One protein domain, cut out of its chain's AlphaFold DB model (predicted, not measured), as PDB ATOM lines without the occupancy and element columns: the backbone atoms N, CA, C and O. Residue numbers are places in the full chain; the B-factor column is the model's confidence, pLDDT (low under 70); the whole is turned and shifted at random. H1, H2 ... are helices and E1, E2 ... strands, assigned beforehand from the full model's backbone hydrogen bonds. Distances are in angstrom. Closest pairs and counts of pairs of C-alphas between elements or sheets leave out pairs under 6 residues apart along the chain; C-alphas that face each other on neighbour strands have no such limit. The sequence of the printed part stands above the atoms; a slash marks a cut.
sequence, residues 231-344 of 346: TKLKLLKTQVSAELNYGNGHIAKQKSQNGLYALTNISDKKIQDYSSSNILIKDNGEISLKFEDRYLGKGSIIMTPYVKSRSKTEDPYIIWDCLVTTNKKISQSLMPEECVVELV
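This is residues 231 to 344 of the 346 residues of the protein "Transposase DDE domain protein" of Francisella tularensis subsp. holarctica (UniProt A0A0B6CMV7). A strongly twisted sheet of seven strands forms a wall, with one long helix, H1, over one face and the other face bare. The long hairpin of E5 and E6 is its spine; E4 and E3 extend it beside part of E5, hairpin E1 and E2 joins at the end of E5, and E7 pairs with E6. The printed part has 114 residues, with H1 E1 E2 H2 E3 E4 E5 E6 E7 along the chain; its class is mixed, helices and strands. The sheet is branched, antiparallel but for parallel E6 and E7. The whole is compact, with a radius of gyration of the C-alphas of 15.2 A and spans of 48 by 33 by 21 A.

E4, residues 287 to 293, and E2, residues 260 to 264, lie on one side of E5, residues 297 to 308; E6, residues 317 to 326, lies on the other side. Within hydrogen-bond range are N 302 and O 323 of E5 and E6, 2.8 A, N 289 and O 301 of E4 and E5, 2.8 A, and N 261 and O 307 of E2 and E5, 3.0 A. E3, residues 279 to 281, begins the meander E3 E4 E5 E6, each strand the antiparallel neighbour of the one before; N 280 and O 288 are 2.8 A apart. E1, residues 250 to 256, forms a hairpin with E2, N 252 to O 262 being 2.8 A. E7, residues 339 to 343, is parallel to E6, N 340 to O 322 being 2.9 A. H1, residues 231 to 246, is on the sheet at a height of 9.0 A, over E5 and along the strands, at 26 degrees to E5 on the local plane; it is only just not over E2, where 2 of its C-alphas fall. H2, residues 269 to 272, only grazes the sheet; its Gln 272 and Ile 281 of E3 have the closest C-alphas, 7.3 A apart. In H1 every O i to N i+4 pair is within hydrogen-bond range; H2 is too short for one.

E5 is 33.5 A long, E6 29.6 A and H1 22.7 A. H1 begins at C-alpha 231 (120.181, 83.211, 92.563), and E7 ends at C-alpha 343 (129.179, 64.174, 101.402).

The C-alphas farthest apart, of Arg 294 and Thr 313, are 49.4 A apart. The printed part has no cut. The link from E6 to E7, residues 327 to 338, is long. The mean pLDDT of the printed part is 71.2; residues 243 to 277, 283 to 285 and 309 to 316 of the model are under 70.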
ATOM      1  N   THR A 231     120.999  82.014  92.822       78.69
ATOM      2  CA  THR A 231     120.181  83.211  92.563       78.69
ATOM      3  C   THR A 231     118.689  82.922  92.736       78.69
ATOM      4  O   THR A 231     117.972  83.715  93.344       78.69
ATOM      5  N   LYS A 232     118.219  81.755  92.265       76.81
ATOM      6  CA  LYS A 232     116.821  81.326  92.437       76.81
ATOM      7  C   LYS A 232     116.482  81.087  93.913       76.81
ATOM      8  O   LYS A 232     115.424  81.501  94.373       76.81
ATOM      9  N   LEU A 233     117.392  80.457  94.655       76.06
ATOM     10  CA  LEU A 233     117.227  80.215  96.089       76.06
ATOM     11  C   LEU A 233     117.300  81.501  96.920       76.06
ATOM     12  O   LEU A 233     116.525  81.650  97.856       76.06
ATOM     13  N   LYS A 234     118.162  82.457  96.556       81.38
ATOM     14  CA  LYS A 234     118.253  83.771  97.210       81.38
ATOM     15  C   LYS A 234     116.948  84.559  97.073       81.38
ATOM     16  O   LYS A 234     116.520  85.162  98.051       81.38
ATOM     17  N   LEU A 235     116.283  84.484  95.916       80.88
ATOM     18  CA  LEU A 235     114.961  85.089  95.711       80.88
ATOM     19  C   LEU A 235     113.895  84.464  96.632       80.88
ATOM     20  O   LEU A 235     113.152  85.180  97.302       80.88
ATOM     21  N   LEU A 236     113.867  83.132  96.738       75.62
ATOM     22  CA  LEU A 236     112.954  82.436  97.655       75.62
ATOM     23  C   LEU A 236     113.275  82.751  99.123       75.62
ATOM     24  O   LEU A 236     112.373  83.040  99.900       75.62
ATOM     25  N   LYS A 237     114.560  82.793  99.492       80.81
ATOM     26  CA  LYS A 237     115.029  83.219 100.818       80.81
ATOM     27  C   LYS A 237     114.517  84.614 101.175       80.81
ATOM     28  O   LYS A 237     114.072  84.812 102.303       80.81
ATOM     29  N   THR A 238     114.555  85.575 100.248       79.56
ATOM     30  CA  THR A 238     114.024  86.926 100.508       79.56
ATOM     31  C   THR A 238     112.513  86.931 100.718       79.56
ATOM     32  O   THR A 238     112.039  87.621 101.613       79.56
ATOM     33  N   GLN A 239     111.766  86.122  99.963       75.50
ATOM     34  CA  GLN A 239     110.313  86.008 100.108       75.50
ATOM     35  C   GLN A 239     109.926  85.343 101.433       75.50
ATOM     36  O   GLN A 239     109.114  85.887 102.171       75.50
ATOM     37  N   VAL A 240     110.578  84.233 101.792       73.38
ATOM     38  CA  VAL A 240     110.361  83.567 103.086       73.38
ATOM     39  C   VAL A 240     110.761  84.483 104.244       73.38
ATOM     40  O   VAL A 240     110.058  84.543 105.241       73.38
ATOM     41  N   SER A 241     111.843  85.259 104.111       75.62
ATOM     42  CA  SER A 241     112.233  86.233 105.143       75.62
ATOM     43  C   SER A 241     111.210  87.367 105.299       75.62
ATOM     44  O   SER A 241     111.001  87.839 106.411       75.62
ATOM     45  N   ALA A 242     110.562  87.802 104.212       73.38
ATOM     46  CA  ALA A 242     109.499  88.804 104.275       73.38
ATOM     47  C   ALA A 242     108.256  88.261 104.997       73.38
ATOM     48  O   ALA A 242     107.739  88.921 105.891       73.38
ATOM     49  N   GLU A 243     107.840  87.034 104.687       69.69
ATOM     50  CA  GLU A 243     106.732  86.355 105.375       69.69
ATOM     51  C   GLU A 243     107.039  86.084 106.853       69.69
ATOM     52  O   GLU A 243     106.164  86.156 107.707       69.69
ATOM     53  N   LEU A 244     108.305  85.837 107.185       66.94
ATOM     54  CA  LEU A 244     108.736  85.678 108.572       66.94
ATOM     55  C   LEU A 244     108.723  86.986 109.370       66.94
ATOM     56  O   LEU A 244     108.439  86.951 110.562       66.94
ATOM     57  N   ASN A 245     109.038  88.117 108.736       67.38
ATOM     58  CA  ASN A 245     109.079  89.418 109.407       67.38
ATOM     59  C   ASN A 245     107.707  90.104 109.475       67.38
ATOM     60  O   ASN A 245     107.451  90.847 110.417       67.38
ATOM     61  N   TYR A 246     106.852  89.893 108.471       66.31
ATOM     62  CA  TYR A 246     105.598  90.637 108.299       66.31
ATOM     63  C   TYR A 246     104.340  89.751 108.280       66.31
ATOM     64  O   TYR A 246     103.233  90.286 108.273       66.31
ATOM     65  N   GLY A 247     104.492  88.424 108.246       61.69
ATOM     66  CA  GLY A 247     103.398  87.448 108.256       61.69
ATOM     67  C   GLY A 247     103.156  86.806 109.632       61.69
ATOM     68  O   GLY A 247     103.641  87.273 110.659       61.69
ATOM     69  N   ASN A 248     102.405  85.699 109.662       55.78
ATOM     70  CA  ASN A 248     101.932  85.031 110.891       55.78
ATOM     71  C   ASN A 248     102.937  84.027 111.508       55.78
ATOM     72  O   ASN A 248     102.539  83.087 112.201       55.78
ATOM     73  N   GLY A 249     104.235  84.169 111.228       57.06
ATOM     74  CA  GLY A 249     105.261  83.242 111.711       57.06
ATOM     75  C   GLY A 249     105.420  83.284 113.235       57.06
ATOM     76  O   GLY A 249     105.523  84.355 113.832       57.06
ATOM     77  N   HIS A 250     105.488  82.117 113.883       61.00
ATOM     78  CA  HIS A 250     105.715  82.015 115.329       61.00
ATOM     79  C   HIS A 250     107.059  81.349 115.646       61.00
ATOM     80  O   HIS A 250     107.492  80.407 114.974       61.00
ATOM     81  N   ILE A 251     107.720  81.829 116.704       61.16
ATOM     82  CA  ILE A 251     108.965  81.247 117.216       61.16
ATOM     83  C   ILE A 251     108.616  79.971 117.993       61.16
ATOM     84  O   ILE A 251     107.895  80.018 118.985       61.16
ATOM     85  N   ALA A 252     109.124  78.829 117.534       58.31
ATOM     86  CA  ALA A 252     108.674  77.510 117.964       58.31
ATOM     87  C   ALA A 252     109.421  76.968 119.191       58.31
ATOM     88  O   ALA A 252     108.807  76.512 120.155       58.31
ATOM     89  N   LYS A 253     110.765  76.935 119.140       59.25
ATOM     90  CA  LYS A 253     111.600  76.311 120.185       59.25
ATOM     91  C   LYS A 253     113.069  76.726 120.079       59.25
ATOM     92  O   LYS A 253     113.596  76.870 118.975       59.25
ATOM     93  N   GLN A 254     113.747  76.873 121.219       55.66
ATOM     94  CA  GLN A 254     115.193  77.106 121.268       55.66
ATOM     95  C   GLN A 254     115.932  75.848 120.784       55.66
ATOM     96  O   GLN A 254     115.778  74.771 121.357       55.66
ATOM     97  N   LYS A 255     116.713  75.976 119.706       56.06
ATOM     98  CA  LYS A 255     117.425  74.862 119.055       56.06
ATOM     99  C   LYS A 255     118.857  74.692 119.584       56.06
ATOM    100  O   LYS A 255     119.450  73.636 119.402       56.06
ATOM    101  N   SER A 256     119.420  75.719 120.229       58.03
ATOM    102  CA  SER A 256     120.791  75.714 120.758       58.03
ATOM    103  C   SER A 256     120.949  76.639 121.974       58.03
ATOM    104  O   SER A 256     120.239  77.640 122.099       58.03
ATOM    105  N   GLN A 257     121.930  76.342 122.837       53.50
ATOM    106  CA  GLN A 257     122.349  77.195 123.961       53.50
ATOM    107  C   GLN A 257     122.788  78.608 123.513       53.50
ATOM    108  O   GLN A 257     122.716  79.543 124.301       53.50
ATOM    109  N   ASN A 258     123.121  78.802 122.230       55.22
ATOM    110  CA  ASN A 258     123.578  80.079 121.656       55.22
ATOM    111  C   ASN A 258     122.447  81.056 121.247       55.22
ATOM    112  O   ASN A 258     122.672  81.941 120.417       55.22
ATOM    113  N   GLY A 259     121.227  80.886 121.769       56.34
ATOM    114  CA  GLY A 259     120.096  81.790 121.500       56.34
ATOM    115  C   GLY A 259     119.525  81.711 120.075       56.34
ATOM    116  O   GLY A 259     119.032  82.712 119.559       56.34
ATOM    117  N   LEU A 260     119.619  80.541 119.426       57.28
ATOM    118  CA  LEU A 260     119.014  80.265 118.115       57.28
ATOM    119  C   LEU A 260     117.645  79.606 118.289       57.28
ATOM    120  O   LEU A 260     117.537  78.574 118.959       57.28
ATOM    121  N   TYR A 261     116.623  80.155 117.638       62.56
ATOM    122  CA  TYR A 261     115.256  79.642 117.706       62.56
ATOM    123  C   TYR A 261     114.768  79.146 116.340       62.56
ATOM    124  O   TYR A 261     115.028  79.770 115.309       62.56
ATOM    125  N   ALA A 262     114.072  78.006 116.345       62.03
ATOM    126  CA  ALA A 262     113.394  77.448 115.177       62.03
ATOM    127  C   ALA A 262     112.031  78.122 114.960       62.03
ATOM    128  O   ALA A 262     111.396  78.566 115.916       62.03
ATOM    129  N   LEU A 263     111.581  78.165 113.709       65.31
ATOM    130  CA  LEU A 263     110.338  78.809 113.285       65.31
ATOM    131  C   LEU A 263     109.254  77.763 113.002       65.31
ATOM    132  O   LEU A 263     109.564  76.644 112.593       65.31
ATOM    133  N   THR A 264     107.990  78.126 113.209       61.88
ATOM    134  CA  THR A 264     106.817  77.314 112.847       61.88
ATOM    135  C   THR A 264     105.712  78.184 112.266       61.88
ATOM    136  O   THR A 264     105.610  79.364 112.604       61.88
ATOM    137  N   ASN A 265     104.825  77.546 111.497       60.59
ATOM    138  CA  ASN A 265     103.549  78.095 111.037       60.59
ATOM    139  C   ASN A 265     103.636  79.058 109.836       60.59
ATOM    140  O   ASN A 265     102.870  80.012 109.738       60.59
ATOM    141  N   ILE A 266     104.542  78.796 108.890       59.47
ATOM    142  CA  ILE A 266     104.561  79.498 107.597       59.47
ATOM    143  C   ILE A 266     103.563  78.816 106.652       59.47
ATOM    144  O   ILE A 266     103.932  78.030 105.784       59.47
ATOM    145  N   SER A 267     102.275  79.074 106.856       53.50
ATOM    146  CA  SER A 267     101.197  78.536 106.024       53.50
ATOM    147  C   SER A 267     100.669  79.618 105.085       53.50
ATOM    148  O   SER A 267      99.583  80.152 105.314       53.50
ATOM    149  N   ASP A 268     101.424  79.961 104.040       55.09
ATOM    150  CA  ASP A 268     100.911  80.859 103.005       55.09
ATOM    151  C   ASP A 268     100.768  80.145 101.655       55.09
ATOM    152  O   ASP A 268     101.712  79.542 101.131       55.09
ATOM    153  N   LYS A 269      99.558  80.211 101.080       49.72
ATOM    154  CA  LYS A 269      99.198  79.538  99.815       49.72
ATOM    155  C   LYS A 269     100.090  79.993  98.651       49.72
ATOM    156  O   LYS A 269     100.378  79.197  97.765       49.72
ATOM    157  N   LYS A 270     100.602  81.230  98.692       52.41
ATOM    158  CA  LYS A 270     101.504  81.803  97.673       52.41
ATOM    159  C   LYS A 270     102.899  81.173  97.645       52.41
ATOM    160  O   LYS A 270     103.547  81.189  96.604       52.41
ATOM    161  N   ILE A 271     103.377  80.627  98.767       54.12
ATOM    162  CA  ILE A 271     104.696  79.977  98.856       54.12
ATOM    163  C   ILE A 271     104.614  78.530  98.342       54.12
ATOM    164  O   ILE A 271     105.553  78.040  97.710       54.12
ATOM    165  N   GLN A 272     103.469  77.867  98.546       54.00
ATOM    166  CA  GLN A 272     103.211  76.510  98.050       54.00
ATOM    167  C   GLN A 272     103.146  76.440  96.513       54.00
ATOM    168  O   GLN A 272     103.590  75.445  95.942       54.00
ATOM    169  N   ASP A 273     102.723  77.510  95.832       52.19
ATOM    170  CA  ASP A 273     102.697  77.591  94.359       52.19
ATOM    171  C   ASP A 273     104.098  77.536  93.710       52.19
ATOM    172  O   ASP A 273     104.249  77.139  92.553       52.19
ATOM    173  N   TYR A 274     105.160  77.880  94.453       53.78
ATOM    174  CA  TYR A 274     106.552  77.751  93.990       53.78
ATOM    175  C   TYR A 274     107.134  76.349  94.196       53.78
ATOM    176  O   TYR A 274     108.260  76.074  93.746       53.78
ATOM    177  N   SER A 275     106.388  75.456  94.853       55.03
ATOM    178  CA  SER A 275     106.798  74.077  95.074       55.03
ATOM    179  C   SER A 275     106.716  73.297  93.758       55.03
ATOM    180  O   SER A 275     105.743  72.635  93.419       55.03
ATOM    181  N   SER A 276     107.774  73.415  92.961       61.09
ATOM    182  CA  SER A 276     108.012  72.556  91.798       61.09
ATOM    183  C   SER A 276     108.457  71.155  92.236       61.09
ATOM    184  O   SER A 276     108.883  70.965  93.373       61.09
ATOM    185  N   SER A 277     108.486  70.187  91.316       57.44
ATOM    186  CA  SER A 277     108.963  68.811  91.569       57.44
ATOM    187  C   SER A 277     110.342  68.710  92.246       57.44
ATOM    188  O   SER A 277     110.659  67.688  92.855       57.44
ATOM    189  N   ASN A 278     111.152  69.774  92.177       70.75
ATOM    190  CA  ASN A 278     112.516  69.821  92.691       70.75
ATOM    191  C   ASN A 278     112.720  70.800  93.863       70.75
ATOM    192  O   ASN A 278     113.832  70.847  94.382       70.75
ATOM    193  N   ILE A 279     111.715  71.589  94.272       77.38
ATOM    194  CA  ILE A 279     111.825  72.569  95.372       77.38
ATOM    195  C   ILE A 279     110.686  72.329  96.361       77.38
ATOM    196  O   ILE A 279     109.520  72.390  95.983       77.38
ATOM    197  N   LEU A 280     111.032  72.088  97.622       78.38
ATOM    198  CA  LEU A 280     110.100  71.880  98.723       78.38
ATOM    199  C   LEU A 280     110.395  72.898  99.823       78.38
ATOM    200  O   LEU A 280     111.525  72.973 100.310       78.38
ATOM    201  N   ILE A 281     109.369  73.648 100.212       75.56
ATOM    202  CA  ILE A 281     109.412  74.588 101.332       75.56
ATOM    203  C   ILE A 281     108.581  73.982 102.460       75.56
ATOM    204  O   ILE A 281     107.428  73.617 102.245       75.56
ATOM    205  N   LYS A 282     109.190  73.809 103.632       74.50
ATOM    206  CA  LYS A 282     108.529  73.254 104.820       74.50
ATOM    207  C   LYS A 282     107.918  74.368 105.673       74.50
ATOM    208  O   LYS A 282     108.361  75.513 105.621       74.50
ATOM    209  N   ASP A 283     106.986  73.997 106.546       69.44
ATOM    210  CA  ASP A 283     106.249  74.920 107.432       69.44
ATOM    211  C   ASP A 283     107.137  75.675 108.442       69.44
ATOM    212  O   ASP A 283     106.705  76.648 109.062       69.44
ATOM    213  N   ASN A 284     108.383  75.228 108.618       67.38
ATOM    214  CA  ASN A 284     109.419  75.872 109.427       67.38
ATOM    215  C   ASN A 284     110.294  76.869 108.632       67.38
ATOM    216  O   ASN A 284     111.279  77.375 109.165       67.38
ATOM    217  N   GLY A 285     109.973  77.123 107.359       69.56
ATOM    218  CA  GLY A 285     110.720  78.012 106.460       69.56
ATOM    219  C   GLY A 285     111.958  77.393 105.822       69.56
ATOM    220  O   GLY A 285     112.675  78.079 105.094       69.56
ATOM    221  N   GLU A 286     112.216  76.107 106.064       79.38
ATOM    222  CA  GLU A 286     113.302  75.383 105.413       79.38
ATOM    223  C   GLU A 286     113.012  75.230 103.917       79.38
ATOM    224  O   GLU A 286     111.979  74.689 103.517       79.38
ATOM    225  N   ILE A 287     113.951  75.686 103.089       82.75
ATOM    226  CA  ILE A 287     113.893  75.561 101.634       82.75
ATOM    227  C   ILE A 287     114.830  74.431 101.232       82.75
ATOM    228  O   ILE A 287     116.040  74.521 101.425       82.75
ATOM    229  N   SER A 288     114.287  73.383 100.624       83.44
ATOM    230  CA  SER A 288     115.062  72.262 100.103       83.44
ATOM    231  C   SER A 288     114.924  72.173  98.585       83.44
ATOM    232  O   SER A 288     113.824  72.141  98.041       83.44
ATOM    233  N   LEU A 289     116.053  72.143  97.881       85.31
ATOM    234  CA  LEU A 289     116.118  71.999  96.432       85.31
ATOM    235  C   LEU A 289     116.876  70.728  96.091       85.31
ATOM    236  O   LEU A 289     118.068  70.625  96.367       85.31
ATOM    237  N   LYS A 290     116.199  69.772  95.459       84.75
ATOM    238  CA  LYS A 290     116.819  68.560  94.919       84.75
ATOM    239  C   LYS A 290     117.400  68.858  93.544       84.75
ATOM    240  O   LYS A 290     116.742  69.462  92.698       84.75
ATOM    241  N   PHE A 291     118.629  68.417  93.308       81.81
ATOM    242  CA  PHE A 291     119.273  68.543  92.009       81.81
ATOM    243  C   PHE A 291     119.869  67.214  91.556       81.81
ATOM    244  O   PHE A 291     120.397  66.421  92.338       81.81
ATOM    245  N   GLU A 292     119.811  67.008  90.246       81.69
ATOM    246  CA  GLU A 292     120.529  65.956  89.548       81.69
ATOM    247  C   GLU A 292     121.325  66.612  88.423       81.69
ATOM    248  O   GLU A 292     120.768  67.085  87.432       81.69
ATOM    249  N   ASP A 293     122.642  66.691  88.601       77.31
ATOM    250  CA  ASP A 293     123.542  67.301  87.630       77.31
ATOM    251  C   ASP A 293     124.727  66.374  87.351       77.31
ATOM    252  O   ASP A 293     125.273  65.706  88.231       77.31
ATOM    253  N   ARG A 294     125.161  66.341  86.088       73.94
ATOM    254  CA  ARG A 294     126.275  65.493  85.646       73.94
ATOM    255  C   ARG A 294     127.562  65.772  86.434       73.94
ATOM    256  O   ARG A 294     128.330  64.843  86.686       73.94
ATOM    257  N   TYR A 295     127.810  67.025  86.804       73.50
ATOM    258  CA  TYR A 295     129.014  67.454  87.509       73.50
ATOM    259  C   TYR A 295     128.814  67.394  89.022       73.50
ATOM    260  O   TYR A 295     129.591  66.716  89.686       73.50
ATOM    261  N   LEU A 296     127.746  68.007  89.549       72.75
ATOM    262  CA  LEU A 296     127.480  68.060  90.999       72.75
ATOM    263  C   LEU A 296     127.005  66.726  91.591       72.75
ATOM    264  O   LEU A 296     127.068  66.555  92.803       72.75
ATOM    265  N   GLY A 297     126.556  65.784  90.761       80.31
ATOM    266  CA  GLY A 297     125.970  64.526  91.213       80.31
ATOM    267  C   GLY A 297     124.486  64.670  91.550       80.31
ATOM    268  O   GLY A 297     123.804  65.571  91.055       80.31
ATOM    269  N   LYS A 298     123.988  63.748  92.372       84.88
ATOM    270  CA  LYS A 298     122.637  63.800  92.936       84.88
ATOM    271  C   LYS A 298     122.745  64.307  94.365       84.88
ATOM    272  O   LYS A 298     123.538  63.779  95.146       84.88
ATOM    273  N   GLY A 299     121.960  65.321  94.688       85.19
ATOM    274  CA  GLY A 299     122.060  65.989  95.971       85.19
ATOM    275  C   GLY A 299     120.896  66.919  96.258       85.19
ATOM    276  O   GLY A 299     119.926  67.003  95.499       85.19
ATOM    277  N   SER A 300     121.018  67.629  97.370       86.06
ATOM    278  CA  SER A 300     120.085  68.670  97.774       86.06
ATOM    279  C   SER A 300     120.808  69.870  98.359       86.06
ATOM    280  O   SER A 300     121.834  69.728  99.017       86.06
ATOM    281  N   ILE A 301     120.268  71.053  98.093       86.38
ATOM    282  CA  ILE A 301     120.629  72.291  98.776       86.38
ATOM    283  C   ILE A 301     119.523  72.565  99.782       86.38
ATOM    284  O   ILE A 301     118.357  72.617  99.400       86.38
ATOM    285  N   ILE A 302     119.883  72.715 101.048       86.25
ATOM    286  CA  ILE A 302     118.966  72.970 102.151       86.25
ATOM    287  C   ILE A 302     119.342  74.320 102.746       86.25
ATOM    288  O   ILE A 302     120.471  74.518 103.187       86.25
ATOM    289  N   MET A 303     118.399  75.252 102.744       85.25
ATOM    290  CA  MET A 303     118.536  76.541 103.404       85.25
ATOM    291  C   MET A 303     117.610  76.574 104.608       85.25
ATOM    292  O   MET A 303     116.397  76.438 104.452       85.25
ATOM    293  N   THR A 304     118.178  76.753 105.797       82.44
ATOM    294  CA  THR A 304     117.416  76.743 107.050       82.44
ATOM    295  C   THR A 304     117.465  78.123 107.698       82.44
ATOM    296  O   THR A 304     118.566  78.598 107.987       82.44
ATOM    297  N   PRO A 305     116.314  78.779 107.924       80.25
ATOM    298  CA  PRO A 305     116.262  80.033 108.654       80.25
ATOM    299  C   PRO A 305     116.298  79.797 110.169       80.25
ATOM    300  O   PRO A 305     115.707  78.850 110.690       80.25
ATOM    301  N   TYR A 306     116.946  80.711 110.879       77.25
ATOM    302  CA  TYR A 306     116.989  80.777 112.332       77.25
ATOM    303  C   TYR A 306     116.793  82.206 112.795       77.25
ATOM    304  O   TYR A 306     117.302  83.136 112.176       77.25
ATOM    305  N   VAL A 307     116.132  82.379 113.931       73.12
ATOM    306  CA  VAL A 307     116.067  83.681 114.593       73.12
ATOM    307  C   VAL A 307     117.158  83.749 115.647       73.12
ATOM    308  O   VAL A 307     117.262  82.854 116.493       73.12
ATOM    309  N   LYS A 308     117.961  84.814 115.606       70.44
ATOM    310  CA  LYS A 308     118.932  85.129 116.652       70.44
ATOM    311  C   LYS A 308     118.486  86.387 117.386       70.44
ATOM    312  O   LYS A 308     118.287  87.430 116.771       70.44
ATOM    313  N   SER A 309     118.359  86.278 118.705       64.75
ATOM    314  CA  SER A 309     118.100  87.408 119.603       64.75
ATOM    315  C   SER A 309     119.285  87.544 120.556       64.75
ATOM    316  O   SER A 309     119.690  86.564 121.186       64.75
ATOM    317  N   ARG A 310     119.900  88.732 120.602       54.31
ATOM    318  CA  ARG A 310     121.067  89.020 121.455       54.31
ATOM    319  C   ARG A 310     120.676  89.584 122.829       54.31
ATOM    320  O   ARG A 310     121.484  89.501 123.747       54.31
ATOM    321  N   SER A 311     119.445  90.077 123.007       54.06
ATOM    322  CA  SER A 311     118.882  90.502 124.300       54.06
ATOM    323  C   SER A 311     117.348  90.615 124.233       54.06
ATOM    324  O   SER A 311     116.780  90.638 123.144       54.06
ATOM    325  N   LYS A 312     116.665  90.739 125.384       47.16
ATOM    326  CA  LYS A 312     115.204  90.985 125.462       47.16
ATOM    327  C   LYS A 312     114.755  92.331 124.855       47.16
ATOM    328  O   LYS A 312     113.556  92.558 124.760       47.16
ATOM    329  N   THR A 313     115.687  93.214 124.493       44.84
ATOM    330  CA  THR A 313     115.432  94.607 124.085       44.84
ATOM    331  C   THR A 313     115.859  94.933 122.651       44.84
ATOM    332  O   THR A 313     115.638  96.056 122.214       44.84
ATOM    333  N   GLU A 314     116.468  93.996 121.918       55.41
ATOM    334  CA  GLU A 314     116.834  94.183 120.506       55.41
ATOM    335  C   GLU A 314     115.906  93.389 119.583       55.41
ATOM    336  O   GLU A 314     115.541  92.249 119.894       55.41
ATOM    337  N   ASP A 315     115.583  93.976 118.428       59.41
ATOM    338  CA  ASP A 315     114.749  93.336 117.415       59.41
ATOM    339  C   ASP A 315     115.403  92.036 116.903       59.41
ATOM    340  O   ASP A 315     116.590  92.019 116.545       59.41
ATOM    341  N   PRO A 316     114.661  90.916 116.867       66.81
ATOM    342  CA  PRO A 316     115.171  89.650 116.360       66.81
ATOM    343  C   PRO A 316     115.520  89.754 114.870       66.81
ATOM    344  O   PRO A 316     114.755  90.303 114.083       66.81
ATOM    345  N   TYR A 317     116.647  89.163 114.455       71.44
ATOM    346  CA  TYR A 317     117.030  89.090 113.039       71.44
ATOM    347  C   TYR A 317     117.220  87.645 112.565       71.44
ATOM    348  O   TYR A 317     117.582  86.748 113.337       71.44
ATOM    349  N   ILE A 318     116.963  87.421 111.273       75.81
ATOM    350  CA  ILE A 318     116.976  86.090 110.654       75.81
ATOM    351  C   ILE A 318     118.366  85.783 110.085       75.81
ATOM    352  O   ILE A 318     118.902  86.522 109.259       75.81
ATOM    353  N   ILE A 319     118.928  84.649 110.492       79.56
ATOM    354  CA  ILE A 319     120.150  84.050 109.951       79.56
ATOM    355  C   ILE A 319     119.758  82.847 109.100       79.56
ATOM    356  O   ILE A 319     118.790  82.158 109.399       79.56
ATOM    357  N   TRP A 320     120.509  82.592 108.035       80.88
ATOM    358  CA  TRP A 320     120.275  81.456 107.154       80.88
ATOM    359  C   TRP A 320     121.522  80.597 107.070       80.88
ATOM    360  O   TRP A 320     122.564  81.098 106.651       80.88
ATOM    361  N   ASP A 321     121.369  79.314 107.367       84.56
ATOM    362  CA  ASP A 321     122.395  78.318 107.081       84.56
ATOM    363  C   ASP A 321     122.110  77.681 105.725       84.56
ATOM    364  O   ASP A 321     120.962  77.355 105.415       84.56
ATOM    365  N   CYS A 322     123.153  77.497 104.918       85.56
ATOM    366  CA  CYS A 322     123.079  76.801 103.641       85.56
ATOM    367  C   CYS A 322     123.922  75.526 103.702       85.56
ATOM    368  O   CYS A 322     125.139  75.575 103.876       85.56
ATOM    369  N   LEU A 323     123.269  74.383 103.518       86.88
ATOM    370  CA  LEU A 323     123.890  73.069 103.477       86.88
ATOM    371  C   LEU A 323     123.705  72.451 102.090       86.88
ATOM    372  O   LEU A 323     122.590  72.365 101.578       86.88
ATOM    373  N   VAL A 324     124.793  71.996 101.483       85.81
ATOM    374  CA  VAL A 324     124.794  71.307 100.191       85.81
ATOM    375  C   VAL A 324     125.191  69.859 100.418       85.81
ATOM    376  O   VAL A 324     126.356  69.545 100.626       85.81
ATOM    377  N   THR A 325     124.225  68.954 100.331       87.25
ATOM    378  CA  THR A 325     124.459  67.515 100.452       87.25
ATOM    379  C   THR A 325     124.609  66.904  99.062       87.25
ATOM    380  O   THR A 325     123.708  67.054  98.234       87.25
ATOM    381  N   THR A 326     125.706  66.201  98.784       84.88
ATOM    382  CA  THR A 326     125.944  65.552  97.481       84.88
ATOM    383  C   THR A 326     126.571  64.168  97.633       84.88
ATOM    384  O   THR A 326     127.316  63.903  98.571       84.88
ATOM    385  N   ASN A 327     126.298  63.279  96.680       84.50
ATOM    386  CA  ASN A 327     126.948  61.973  96.582       84.50
ATOM    387  C   ASN A 327     128.331  62.007  95.896       84.50
ATOM    388  O   ASN A 327     128.937  60.956  95.687       84.50
ATOM    389  N   LYS A 328     128.821  63.182  95.486       81.94
ATOM    390  CA  LYS A 328     130.151  63.357  94.887       81.94
ATOM    391  C   LYS A 328     131.073  64.139  95.810       81.94
ATOM    392  O   LYS A 328     130.664  65.109  96.436       81.94
ATOM    393  N   LYS A 329     132.356  63.768  95.824       80.31
ATOM    394  CA  LYS A 329     133.391  64.497  96.566       80.31
ATOM    395  C   LYS A 329     133.681  65.829  95.875       80.31
ATOM    396  O   LYS A 329     134.305  65.855  94.815       80.31
ATOM    397  N   ILE A 330     133.201  66.921  96.465       79.38
ATOM    398  CA  ILE A 330     133.398  68.293  95.982       79.38
ATOM    399  C   ILE A 330     134.191  69.069  97.036       79.38
ATOM    400  O   ILE A 330     133.917  68.957  98.226       79.38
ATOM    401  N   SER A 331     135.188  69.840  96.598       78.69
ATOM    402  CA  SER A 331     135.949  70.732  97.482       78.69
ATOM    403  C   SER A 331     135.103  71.929  97.914       78.69
ATOM    404  O   SER A 331     134.444  72.545  97.073       78.69
ATOM    405  N   GLN A 332     135.204  72.319  99.187       80.31
ATOM    406  CA  GLN A 332     134.555  73.509  99.747       80.31
ATOM    407  C   GLN A 332     134.906  74.792  98.968       80.31
ATOM    408  O   GLN A 332     134.059  75.657  98.784       80.31
ATOM    409  N   SER A 333     136.122  74.878  98.416       76.00
ATOM    410  CA  SER A 333     136.585  76.028  97.619       76.00
ATOM    411  C   SER A 333     135.803  76.279  96.321       76.00
ATOM    412  O   SER A 333     135.966  77.326  95.700       76.00
ATOM    413  N   LEU A 334     134.983  75.323  95.874       74.19
ATOM    414  CA  LEU A 334     134.170  75.444  94.658       74.19
ATOM    415  C   LEU A 334     132.762  75.987  94.926       74.19
ATOM    416  O   LEU A 334     131.974  76.119  93.985       74.19
ATOM    417  N   MET A 335     132.436  76.260  96.188       77.12
ATOM    418  CA  MET A 335     131.098  76.627  96.636       77.12
ATOM    419  C   MET A 335     131.072  78.063  97.155       77.12
ATOM    420  O   MET A 335     132.113  78.595  97.537       77.12
ATOM    421  N   PRO A 336     129.898  78.718  97.145       75.31
ATOM    422  CA  PRO A 336     129.740  80.022  97.773       75.31
ATOM    423  C   PRO A 336     130.135  79.958  99.248       75.31
ATOM    424  O   PRO A 336     129.793  78.992  99.924       75.31
ATOM    425  N   GLU A 337     130.787  81.005  99.751       75.75
ATOM    426  CA  GLU A 337     131.246  81.090 101.149       75.75
ATOM    427  C   GLU A 337     130.110  80.903 102.167       75.75
ATOM    428  O   GLU A 337     130.328  80.411 103.268       75.75
ATOM    429  N   GLU A 338     128.883  81.243 101.772       76.12
ATOM    430  CA  GLU A 338     127.669  81.114 102.580       76.12
ATOM    431  C   GLU A 338     127.197  79.655 102.767       76.12
ATOM    432  O   GLU A 338     126.298  79.420 103.571       76.12
ATOM    433  N   CYS A 339     127.740  78.684 102.016       80.81
ATOM    434  CA  CYS A 339     127.246  77.305 101.967       80.81
ATOM    435  C   CYS A 339     128.311  76.278 102.356       80.81
ATOM    436  O   CYS A 339     129.419  76.289 101.828       80.81
ATOM    437  N   VAL A 340     127.944  75.315 103.200       85.44
ATOM    438  CA  VAL A 340     128.799  74.187 103.604       85.44
ATOM    439  C   VAL A 340     128.444  72.949 102.784       85.44
ATOM    440  O   VAL A 340     127.263  72.668 102.586       85.44
ATOM    441  N   VAL A 341     129.440  72.206 102.293       83.75
ATOM    442  CA  VAL A 341     129.208  70.943 101.570       83.75
ATOM    443  C   VAL A 341     129.406  69.740 102.470       83.75
ATOM    444  O   VAL A 341     130.465  69.576 103.071       83.75
ATOM    445  N   GLU A 342     128.437  68.832 102.448       86.31
ATOM    446  CA  GLU A 342     128.537  67.520 103.073       86.31
ATOM    447  C   GLU A 342     128.401  66.398 102.045       86.31
ATOM    448  O   GLU A 342     127.589  66.441 101.111       86.31
ATOM    449  N   LEU A 343     129.224  65.366 102.227       82.31
ATOM    450  CA  LEU A 343     129.179  64.174 101.402       82.31
ATOM    451  C   LEU A 343     128.193  63.177 102.005       82.31
ATOM    452  O   LEU A 343     128.374  62.710 103.127       82.31
ATOM    453  N   VAL A 344     127.168  62.821 101.237       78.88
ATOM    454  CA  VAL A 344     126.225  61.775 101.628       78.88
ATOM    455  C   VAL A 344     126.865  60.435 101.289       78.88
ATOM    456  O   VAL A 344     126.868  60.025 100.125       78.88
TER     457      VAL A 344